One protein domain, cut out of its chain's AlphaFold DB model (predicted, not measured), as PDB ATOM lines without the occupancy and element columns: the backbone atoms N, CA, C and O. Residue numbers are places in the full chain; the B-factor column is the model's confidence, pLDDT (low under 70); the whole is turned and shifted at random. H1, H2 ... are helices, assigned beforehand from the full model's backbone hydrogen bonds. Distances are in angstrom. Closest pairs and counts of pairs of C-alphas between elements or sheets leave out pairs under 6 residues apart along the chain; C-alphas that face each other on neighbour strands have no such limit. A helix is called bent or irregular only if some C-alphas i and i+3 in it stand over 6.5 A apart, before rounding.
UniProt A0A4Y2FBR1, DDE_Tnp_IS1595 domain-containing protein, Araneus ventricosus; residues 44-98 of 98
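AT A GLANCE: This is residues 44 to 98 of the 98 residues of the protein "DDE_Tnp_IS1595 domain-containing protein" of Araneus ventricosus (UniProt A0A4Y2FBR1). The longest helix, H3, is a free-standing arm that sticks out with residues 79 to 91 from a small body, in which the short helix H1 packs crosswise on H2. H2 and H3 meet end to end at the tight link of residues 74 and 75 and make an L-shaped corner there, and residues 92 to 98 carry the arm on as a tail with no named element. The printed part has 55 residues with three named helices, in the order H1, H2, H3 along the chain, and no named strand; its class is all helix. The whole is extended, with a radius of gyration of the C-alphas of 16.5 A, and its C-alphas span 50 by 24 by 17 A, with H3 and the tail making much of the length.

IN THESE COORDINATES: H3, the longest helix by residues, holds the 16 residues 76 to 91, from Arg 76 to Ala 91. Its C-alphas run from (-15.733, -24.871, -41.491) at residue 76 to (-12.713, -29.003, -63.305) at residue 91, 22.4 A from first to last, mostly toward lower z. Before it in the chain comes H2, the 14 residues 60 to 73, from Phe 60 to Asn 73, with 19.9 A from first to last C-alpha. C-alpha 60 is at (-36.362, -11.633, -42.850), and x rises along H2 to -20.365 at C-alpha 73. H1 is the shortest helix, the 7 residues 44 to 50, from Ser 44 to Leu 50, and its first and last C-alphas are 10.2 A apart. It begins with the first printed residue, whose C-alpha is at (-28.270, -6.734, -31.550). No helix is bent or irregular.

HOW THE PARTS SIT: H3 touches no helix. H2 and H3 meet only through their link, which is tight, with 2 residues between them, Asn 74 and Tyr 75. Residues 79 to 98 stand free, of which 79 to 91 belong to H3: no C-alpha 8 or more residues away along the chain comes within 10 A of them. H3 and H1 are apart. H1 and H2 touch, with 4 pairs of C-alphas within 8 A; H2 touches H1 with residues 63 to 67 alone. The closest C-alphas of the two are those of Leu 46 and Tyr 67, 6.6 A apart, and the centres of H1 and H2 are 10.7 A apart. Their lines stand at a steep tilt of 68 degrees, only just short of about perpendicular, and they run opposite ways. The link from H1 to H2 is short, with 9 residues between them, His 51 to Glu 59. In the backbones of H1, H2 and H3, every pair of O of residue i and N of residue i+4 is within hydrogen-bond range.

THE WHOLE: The outline is a rod. The two C-alphas farthest apart are those of Ser 44 and Asp 98, the first and last printed residues, at 51.9 A. Without the stretch that stands free, the body has 35 residues, spans 30 by 16 by 16 A and has a radius of gyration of 10.4 A. The printed part runs from residue 44 to residue 98, the chain's last residue, and has no cut. Neither of the two links between helices is long. The mean pLDDT of the printed part is 80.4. The model's confidence is low, with pLDDT under 70, at 10 residues: 52 to 53, 74 to 79 and 97 to 98. By helix, the mean pLDDT is 88 in H1, 86 in H2 and 78 in H3.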
ATOM      1  N   SER A  44     -29.100  -7.892 -31.203       90.38
ATOM      2  CA  SER A  44     -28.270  -6.734 -31.550       90.38
ATOM      3  C   SER A  44     -27.271  -7.070 -32.662       90.38
ATOM      4  O   SER A  44     -27.126  -6.299 -33.609       90.38
ATOM      5  N   ALA A  45     -26.620  -8.232 -32.579       89.69
ATOM      6  CA  ALA A  45     -25.670  -8.691 -33.584       89.69
ATOM      7  C   ALA A  45     -26.344  -9.051 -34.919       89.69
ATOM      8  O   ALA A  45     -25.823  -8.673 -35.967       89.69
ATOM      9  N   LEU A  46     -27.514  -9.704 -34.892       90.00
ATOM     10  CA  LEU A  46     -28.318  -9.959 -36.090       90.00
ATOM     11  C   LEU A  46     -28.646  -8.643 -36.795       90.00
ATOM     12  O   LEU A  46     -28.290  -8.481 -37.955       90.00
ATOM     13  N   LYS A  47     -29.224  -7.663 -36.089       86.75
ATOM     14  CA  LYS A  47     -29.552  -6.357 -36.680       86.75
ATOM     15  C   LYS A  47     -28.333  -5.678 -37.300       86.75
ATOM     16  O   LYS A  47     -28.407  -5.221 -38.432       86.75
ATOM     17  N   ARG A  48     -27.189  -5.667 -36.608       87.62
ATOM     18  CA  ARG A  48     -25.938  -5.121 -37.166       87.62
ATOM     19  C   ARG A  48     -25.480  -5.854 -38.425       87.62
ATOM     20  O   ARG A  48     -24.952  -5.207 -39.315       87.62
ATOM     21  N   SER A  49     -25.704  -7.166 -38.523       84.25
ATOM     22  CA  SER A  49     -25.385  -7.933 -39.737       84.25
ATOM     23  C   SER A  49     -26.284  -7.604 -40.932       84.25
ATOM     24  O   SER A  49     -25.934  -7.941 -42.059       84.25
ATOM     25  N   LEU A  50     -27.428  -6.961 -40.680       84.06
ATOM     26  CA  LEU A  50     -28.345  -6.462 -41.699       84.06
ATOM     27  C   LEU A  50     -27.998  -5.012 -42.092       84.06
ATOM     28  O   LEU A  50     -28.167  -4.619 -43.238       84.06
ATOM     29  N   HIS A  51     -27.438  -4.197 -41.198       76.75
ATOM     30  CA  HIS A  51     -27.064  -2.823 -41.551       76.75
ATOM     31  C   HIS A  51     -26.101  -2.763 -42.757       76.75
ATOM     32  O   HIS A  51     -25.020  -3.345 -42.729       76.75
ATOM     33  N   GLY A  52     -26.483  -2.009 -43.797       69.44
ATOM     34  CA  GLY A  52     -25.664  -1.778 -44.995       69.44
ATOM     35  C   GLY A  52     -25.885  -2.764 -46.150       69.44
ATOM     36  O   GLY A  52     -25.214  -2.650 -47.172       69.44
ATOM     37  N   THR A  53     -26.822  -3.706 -46.022       65.06
ATOM     38  CA  THR A  53     -27.249  -4.581 -47.128       65.06
ATOM     39  C   THR A  53     -28.495  -4.017 -47.817       65.06
ATOM     40  O   THR A  53     -29.334  -3.400 -47.170       65.06
ATOM     41  N   ASN A  54     -28.661  -4.243 -49.123       70.94
ATOM     42  CA  ASN A  54     -29.960  -4.043 -49.772       70.94
ATOM     43  C   ASN A  54     -30.884  -5.179 -49.315       70.94
ATOM     44  O   ASN A  54     -30.685  -6.332 -49.700       70.94
ATOM     45  N   HIS A  55     -31.842  -4.867 -48.442       74.31
ATOM     46  CA  HIS A  55     -32.801  -5.849 -47.942       74.31
ATOM     47  C   HIS A  55     -33.956  -6.006 -48.913       74.31
ATOM     48  O   HIS A  55     -34.545  -5.021 -49.354       74.31
ATOM     49  N   VAL A  56     -34.301  -7.256 -49.191       82.44
ATOM     50  CA  VAL A  56     -35.539  -7.599 -49.877       82.44
ATOM     51  C   VAL A  56     -36.635  -7.708 -48.821       82.44
ATOM     52  O   VAL A  56     -36.495  -8.426 -47.827       82.44
ATOM     53  N   THR A  57     -37.715  -6.954 -49.007       82.25
ATOM     54  CA  THR A  57     -38.893  -7.027 -48.138       82.25
ATOM     55  C   THR A  57     -39.472  -8.442 -48.178       82.25
ATOM     56  O   THR A  57     -39.630  -9.008 -49.252       82.25
ATOM     57  N   GLY A  58     -39.792  -9.008 -47.011       86.19
ATOM     58  CA  GLY A  58     -40.327 -10.373 -46.882       86.19
ATOM     59  C   GLY A  58     -39.277 -11.464 -46.632       86.19
ATOM     60  O   GLY A  58     -39.641 -12.558 -46.229       86.19
ATOM     61  N   GLU A  59     -37.980 -11.166 -46.754       87.44
ATOM     62  CA  GLU A  59     -36.903 -12.168 -46.633       87.44
ATOM     63  C   GLU A  59     -36.257 -12.228 -45.234       87.44
ATOM     64  O   GLU A  59     -35.132 -12.706 -45.064       87.44
ATOM     65  N   PHE A  60     -36.934 -11.710 -44.200       86.69
ATOM     66  CA  PHE A  60     -36.362 -11.633 -42.850       86.69
ATOM     67  C   PHE A  60     -35.935 -13.007 -42.313       86.69
ATOM     68  O   PHE A  60     -34.825 -13.143 -41.789       86.69
ATOM     69  N   ASP A  61     -36.763 -14.029 -42.524       88.19
ATOM     70  CA  ASP A  61     -36.492 -15.393 -42.071       88.19
ATOM     71  C   ASP A  61     -35.242 -15.975 -42.739       88.19
ATOM     72  O   ASP A  61     -34.405 -16.588 -42.071       88.19
ATOM     73  N   ALA A  62     -35.039 -15.707 -44.033       86.81
ATOM     74  CA  ALA A  62     -33.846 -16.131 -44.761       86.81
ATOM     75  C   ALA A  62     -32.580 -15.438 -44.229       86.81
ATOM     76  O   ALA A  62     -31.533 -16.074 -44.050       86.81
ATOM     77  N   TYR A  63     -32.662 -14.141 -43.915       86.94
ATOM     78  CA  TYR A  63     -31.552 -13.415 -43.300       86.94
ATOM     79  C   TYR A  63     -31.224 -13.936 -41.896       86.94
ATOM     80  O   TYR A  63     -30.047 -14.112 -41.562       86.94
ATOM     81  N   MET A  64     -32.247 -14.226 -41.092       89.12
ATOM     82  CA  MET A  64     -32.087 -14.812 -39.766       89.12
ATOM     83  C   MET A  64     -31.473 -16.214 -39.850       89.12
ATOM     84  O   MET A  64     -30.489 -16.489 -39.157       89.12
ATOM     85  N   ALA A  65     -31.961 -17.068 -40.753       88.19
ATOM     86  CA  ALA A  65     -31.405 -18.395 -41.003       88.19
ATOM     87  C   ALA A  65     -29.931 -18.320 -41.429       88.19
ATOM     88  O   ALA A  65     -29.081 -19.010 -40.862       88.19
ATOM     89  N   LYS A  66     -29.588 -17.416 -42.356       86.06
ATOM     90  CA  LYS A  66     -28.201 -17.161 -42.780       86.06
ATOM     91  C   LYS A  66     -27.317 -16.731 -41.610       86.06
ATOM     92  O   LYS A  66     -26.181 -17.198 -41.505       86.06
ATOM     93  N   TYR A  67     -27.800 -15.834 -40.751       87.12
ATOM     94  CA  TYR A  67     -27.055 -15.380 -39.577       87.12
ATOM     95  C   TYR A  67     -26.799 -16.526 -38.589       87.12
ATOM     96  O   TYR A  67     -25.651 -16.742 -38.193       87.12
ATOM     97  N   ILE A  68     -27.837 -17.294 -38.238       87.88
ATOM     98  CA  ILE A  68     -27.734 -18.459 -37.343       87.88
ATOM     99  C   ILE A  68     -26.745 -19.472 -37.917       87.88
ATOM    100  O   ILE A  68     -25.825 -19.907 -37.222       87.88
ATOM    101  N   TRP A  69     -26.882 -19.784 -39.206       83.25
ATOM    102  CA  TRP A  69     -26.007 -20.716 -39.900       83.25
ATOM    103  C   TRP A  69     -24.544 -20.263 -39.859       83.25
ATOM    104  O   TRP A  69     -23.678 -21.047 -39.475       83.25
ATOM    105  N   ARG A  70     -24.252 -18.989 -40.157       81.94
ATOM    106  CA  ARG A  70     -22.888 -18.433 -40.052       81.94
ATOM    107  C   ARG A  70     -22.342 -18.526 -38.633       81.94
ATOM    108  O   ARG A  70     -21.213 -18.971 -38.445       81.94
ATOM    109  N   ARG A  71     -23.148 -18.158 -37.633       84.62
ATOM    110  CA  ARG A  71     -22.757 -18.193 -36.219       84.62
ATOM    111  C   ARG A  71     -22.374 -19.604 -35.762       84.62
ATOM    112  O   ARG A  71     -21.394 -19.751 -35.042       84.62
ATOM    113  N   GLN A  72     -23.107 -20.627 -36.200       84.00
ATOM    114  CA  GLN A  72     -22.854 -22.028 -35.839       84.00
ATOM    115  C   GLN A  72     -21.667 -22.655 -36.586       84.00
ATOM    116  O   GLN A  72     -21.103 -23.644 -36.131       84.00
ATOM    117  N   ASN A  73     -21.279 -22.096 -37.733       78.19
ATOM    118  CA  ASN A  73     -20.365 -22.753 -38.670       78.19
ATOM    119  C   ASN A  73     -19.135 -21.899 -39.040       78.19
ATOM    120  O   ASN A  73     -18.467 -22.178 -40.040       78.19
ATOM    121  N   ASN A  74     -18.826 -20.884 -38.228       68.12
ATOM    122  CA  ASN A  74     -17.951 -19.729 -38.499       68.12
ATOM    123  C   ASN A  74     -16.453 -20.022 -38.802       68.12
ATOM    124  O   ASN A  74     -15.639 -19.107 -38.801       68.12
ATOM    125  N   TYR A  75     -16.072 -21.272 -39.094       55.34
ATOM    126  CA  TYR A  75     -14.726 -21.669 -39.551       55.34
ATOM    127  C   TYR A  75     -14.765 -22.729 -40.672       55.34
ATOM    128  O   TYR A  75     -14.051 -22.635 -41.666       55.34
ATOM    129  N   ARG A  76     -15.662 -23.719 -40.569       56.66
ATOM    130  CA  ARG A  76     -15.733 -24.871 -41.491       56.66
ATOM    131  C   ARG A  76     -16.324 -24.550 -42.868       56.66
ATOM    132  O   ARG A  76     -16.036 -25.264 -43.827       56.66
ATOM    133  N   ILE A  77     -17.162 -23.519 -42.979       60.75
ATOM    134  CA  ILE A  77     -17.771 -23.134 -44.264       60.75
ATOM    135  C   ILE A  77     -16.741 -22.499 -45.173       60.75
ATOM    136  O   ILE A  77     -16.706 -22.855 -46.340       60.75
ATOM    137  N   THR A  78     -15.917 -21.584 -44.668       62.22
ATOM    138  CA  THR A  78     -14.948 -20.875 -45.507       62.22
ATOM    139  C   THR A  78     -14.023 -21.881 -46.174       62.22
ATOM    140  O   THR A  78     -13.877 -21.845 -47.386       62.22
ATOM    141  N   GLU A  79     -13.543 -22.876 -45.424       69.56
ATOM    142  CA  GLU A  79     -12.707 -23.940 -45.973       69.56
ATOM    143  C   GLU A  79     -13.466 -24.851 -46.952       69.56
ATOM    144  O   GLU A  79     -12.973 -25.124 -48.042       69.56
ATOM    145  N   LYS A  80     -14.679 -25.320 -46.620       71.38
ATOM    146  CA  LYS A  80     -15.448 -26.206 -47.518       71.38
ATOM    147  C   LYS A  80     -15.909 -25.503 -48.793       71.38
ATOM    148  O   LYS A  80     -15.861 -26.100 -49.861       71.38
ATOM    149  N   VAL A  81     -16.324 -24.247 -48.689       75.19
ATOM    150  CA  VAL A  81     -16.737 -23.406 -49.816       75.19
ATOM    151  C   VAL A  81     -15.527 -23.042 -50.671       75.19
ATOM    152  O   VAL A  81     -15.602 -23.155 -51.889       75.19
ATOM    153  N   GLN A  82     -14.381 -22.713 -50.067       78.38
ATOM    154  CA  GLN A  82     -13.123 -22.534 -50.800       78.38
ATOM    155  C   GLN A  82     -12.679 -23.825 -51.493       78.38
ATOM    156  O   GLN A  82     -12.295 -23.787 -52.657       78.38
ATOM    157  N   ARG A  83     -12.773 -24.983 -50.823       81.50
ATOM    158  CA  ARG A  83     -12.477 -26.292 -51.426       81.50
ATOM    159  C   ARG A  83     -13.420 -26.601 -52.586       81.50
ATOM    160  O   ARG A  83     -12.957 -27.103 -53.604       81.50
ATOM    161  N   PHE A  84     -14.709 -26.292 -52.443       82.12
ATOM    162  CA  PHE A  84     -15.718 -26.484 -53.483       82.12
ATOM    163  C   PHE A  84     -15.462 -25.585 -54.695       82.12
ATOM    164  O   PHE A  84     -15.333 -26.091 -55.806       82.12
ATOM    165  N   PHE A  85     -15.280 -24.277 -54.494       84.12
ATOM    166  CA  PHE A  85     -14.934 -23.363 -55.584       84.12
ATOM    167  C   PHE A  85     -13.583 -23.706 -56.218       84.12
ATOM    168  O   PHE A  85     -13.461 -23.669 -57.439       84.12
ATOM    169  N   GLY A  86     -12.600 -24.136 -55.425       85.62
ATOM    170  CA  GLY A  86     -11.326 -24.643 -55.934       85.62
ATOM    171  C   GLY A  86     -11.459 -25.948 -56.726       85.62
ATOM    172  O   GLY A  86     -10.675 -26.201 -57.635       85.62
ATOM    173  N   ALA A  87     -12.437 -26.801 -56.410       90.81
ATOM    174  CA  ALA A  87     -12.731 -27.992 -57.205       90.81
ATOM    175  C   ALA A  87     -13.381 -27.620 -58.543       90.81
ATOM    176  O   ALA A  87     -12.964 -28.142 -59.574       90.81
ATOM    177  N   ILE A  88     -14.324 -26.672 -58.537       87.62
ATOM    178  CA  ILE A  88     -14.941 -26.136 -59.758       87.62
ATOM    179  C   ILE A  88     -13.877 -25.510 -60.662       87.62
ATOM    180  O   ILE A  88     -13.829 -25.837 -61.840       87.62
ATOM    181  N   SER A  89     -12.985 -24.673 -60.127       87.44
ATOM    182  CA  SER A  89     -11.955 -24.014 -60.939       87.44
ATOM    183  C   SER A  89     -10.956 -24.996 -61.560       87.44
ATOM    184  O   SER A  89     -10.419 -24.726 -62.627       87.44
ATOM    185  N   ARG A  90     -10.694 -26.137 -60.905       89.44
ATOM    186  CA  ARG A  90      -9.863 -27.216 -61.467       89.44
ATOM    187  C   ARG A  90     -10.596 -28.023 -62.535       89.44
ATOM    188  O   ARG A  90      -9.971 -28.427 -63.506       89.44
ATOM    189  N   ALA A  91     -11.889 -28.277 -62.340       92.75
ATOM    190  CA  ALA A  91     -12.713 -29.003 -63.305       92.75
ATOM    191  C   ALA A  91     -13.026 -28.163 -64.557       92.75
ATOM    192  O   ALA A  91     -13.178 -28.716 -65.640       92.75
ATOM    193  N   PHE A  92     -13.088 -26.838 -64.406       89.44
ATOM    194  CA  PHE A  92     -13.412 -25.879 -65.461       89.44
ATOM    195  C   PHE A  92     -12.374 -24.742 -65.489       89.44
ATOM    196  O   PHE A  92     -12.661 -23.632 -65.028       89.44
ATOM    197  N   PRO A  93     -11.145 -25.005 -65.976       83.00
ATOM    198  CA  PRO A  93     -10.113 -23.981 -66.077       83.00
ATOM    199  C   PRO A  93     -10.506 -22.919 -67.111       83.00
ATOM    200  O   PRO A  93     -11.121 -23.223 -68.134       83.00
ATOM    201  N   LEU A  94     -10.154 -21.659 -66.844       79.06
ATOM    202  CA  LEU A  94     -10.381 -20.581 -67.806       79.06
ATOM    203  C   LEU A  94      -9.508 -20.797 -69.054       79.06
ATOM    204  O   LEU A  94      -8.364 -21.238 -68.910       79.06
ATOM    205  N   PRO A  95     -10.004 -20.466 -70.259       78.75
ATOM    206  CA  PRO A  95      -9.191 -20.507 -71.469       78.75
ATOM    207  C   PRO A  95      -7.976 -19.589 -71.312       78.75
ATOM    208  O   PRO A  95      -8.116 -18.466 -70.812       78.75
ATOM    209  N   ASN A  96      -6.801 -20.049 -71.748       77.00
ATOM    210  CA  ASN A  96      -5.642 -19.168 -71.863       77.00
ATOM    211  C   ASN A  96      -6.001 -18.009 -72.795       77.00
ATOM    212  O   ASN A  96      -6.575 -18.209 -73.866       77.00
ATOM    213  N   LYS A  97      -5.701 -16.790 -72.347       65.19
ATOM    214  CA  LYS A  97      -5.704 -15.623 -73.223       65.19
ATOM    215  C   LYS A  97      -4.376 -15.639 -73.969       65.19
ATOM    216  O   LYS A  97      -3.403 -15.091 -73.458       65.19
ATOM    217  N   ASP A  98      -4.359 -16.338 -75.095       61.94
ATOM    218  CA  ASP A  98      -3.352 -16.141 -76.140       61.94
ATOM    219  C   ASP A  98      -3.630 -14.826 -76.889       61.94
ATOM    220  O   ASP A  98      -4.827 -14.474 -77.051       61.94
TER     221      ASP A  98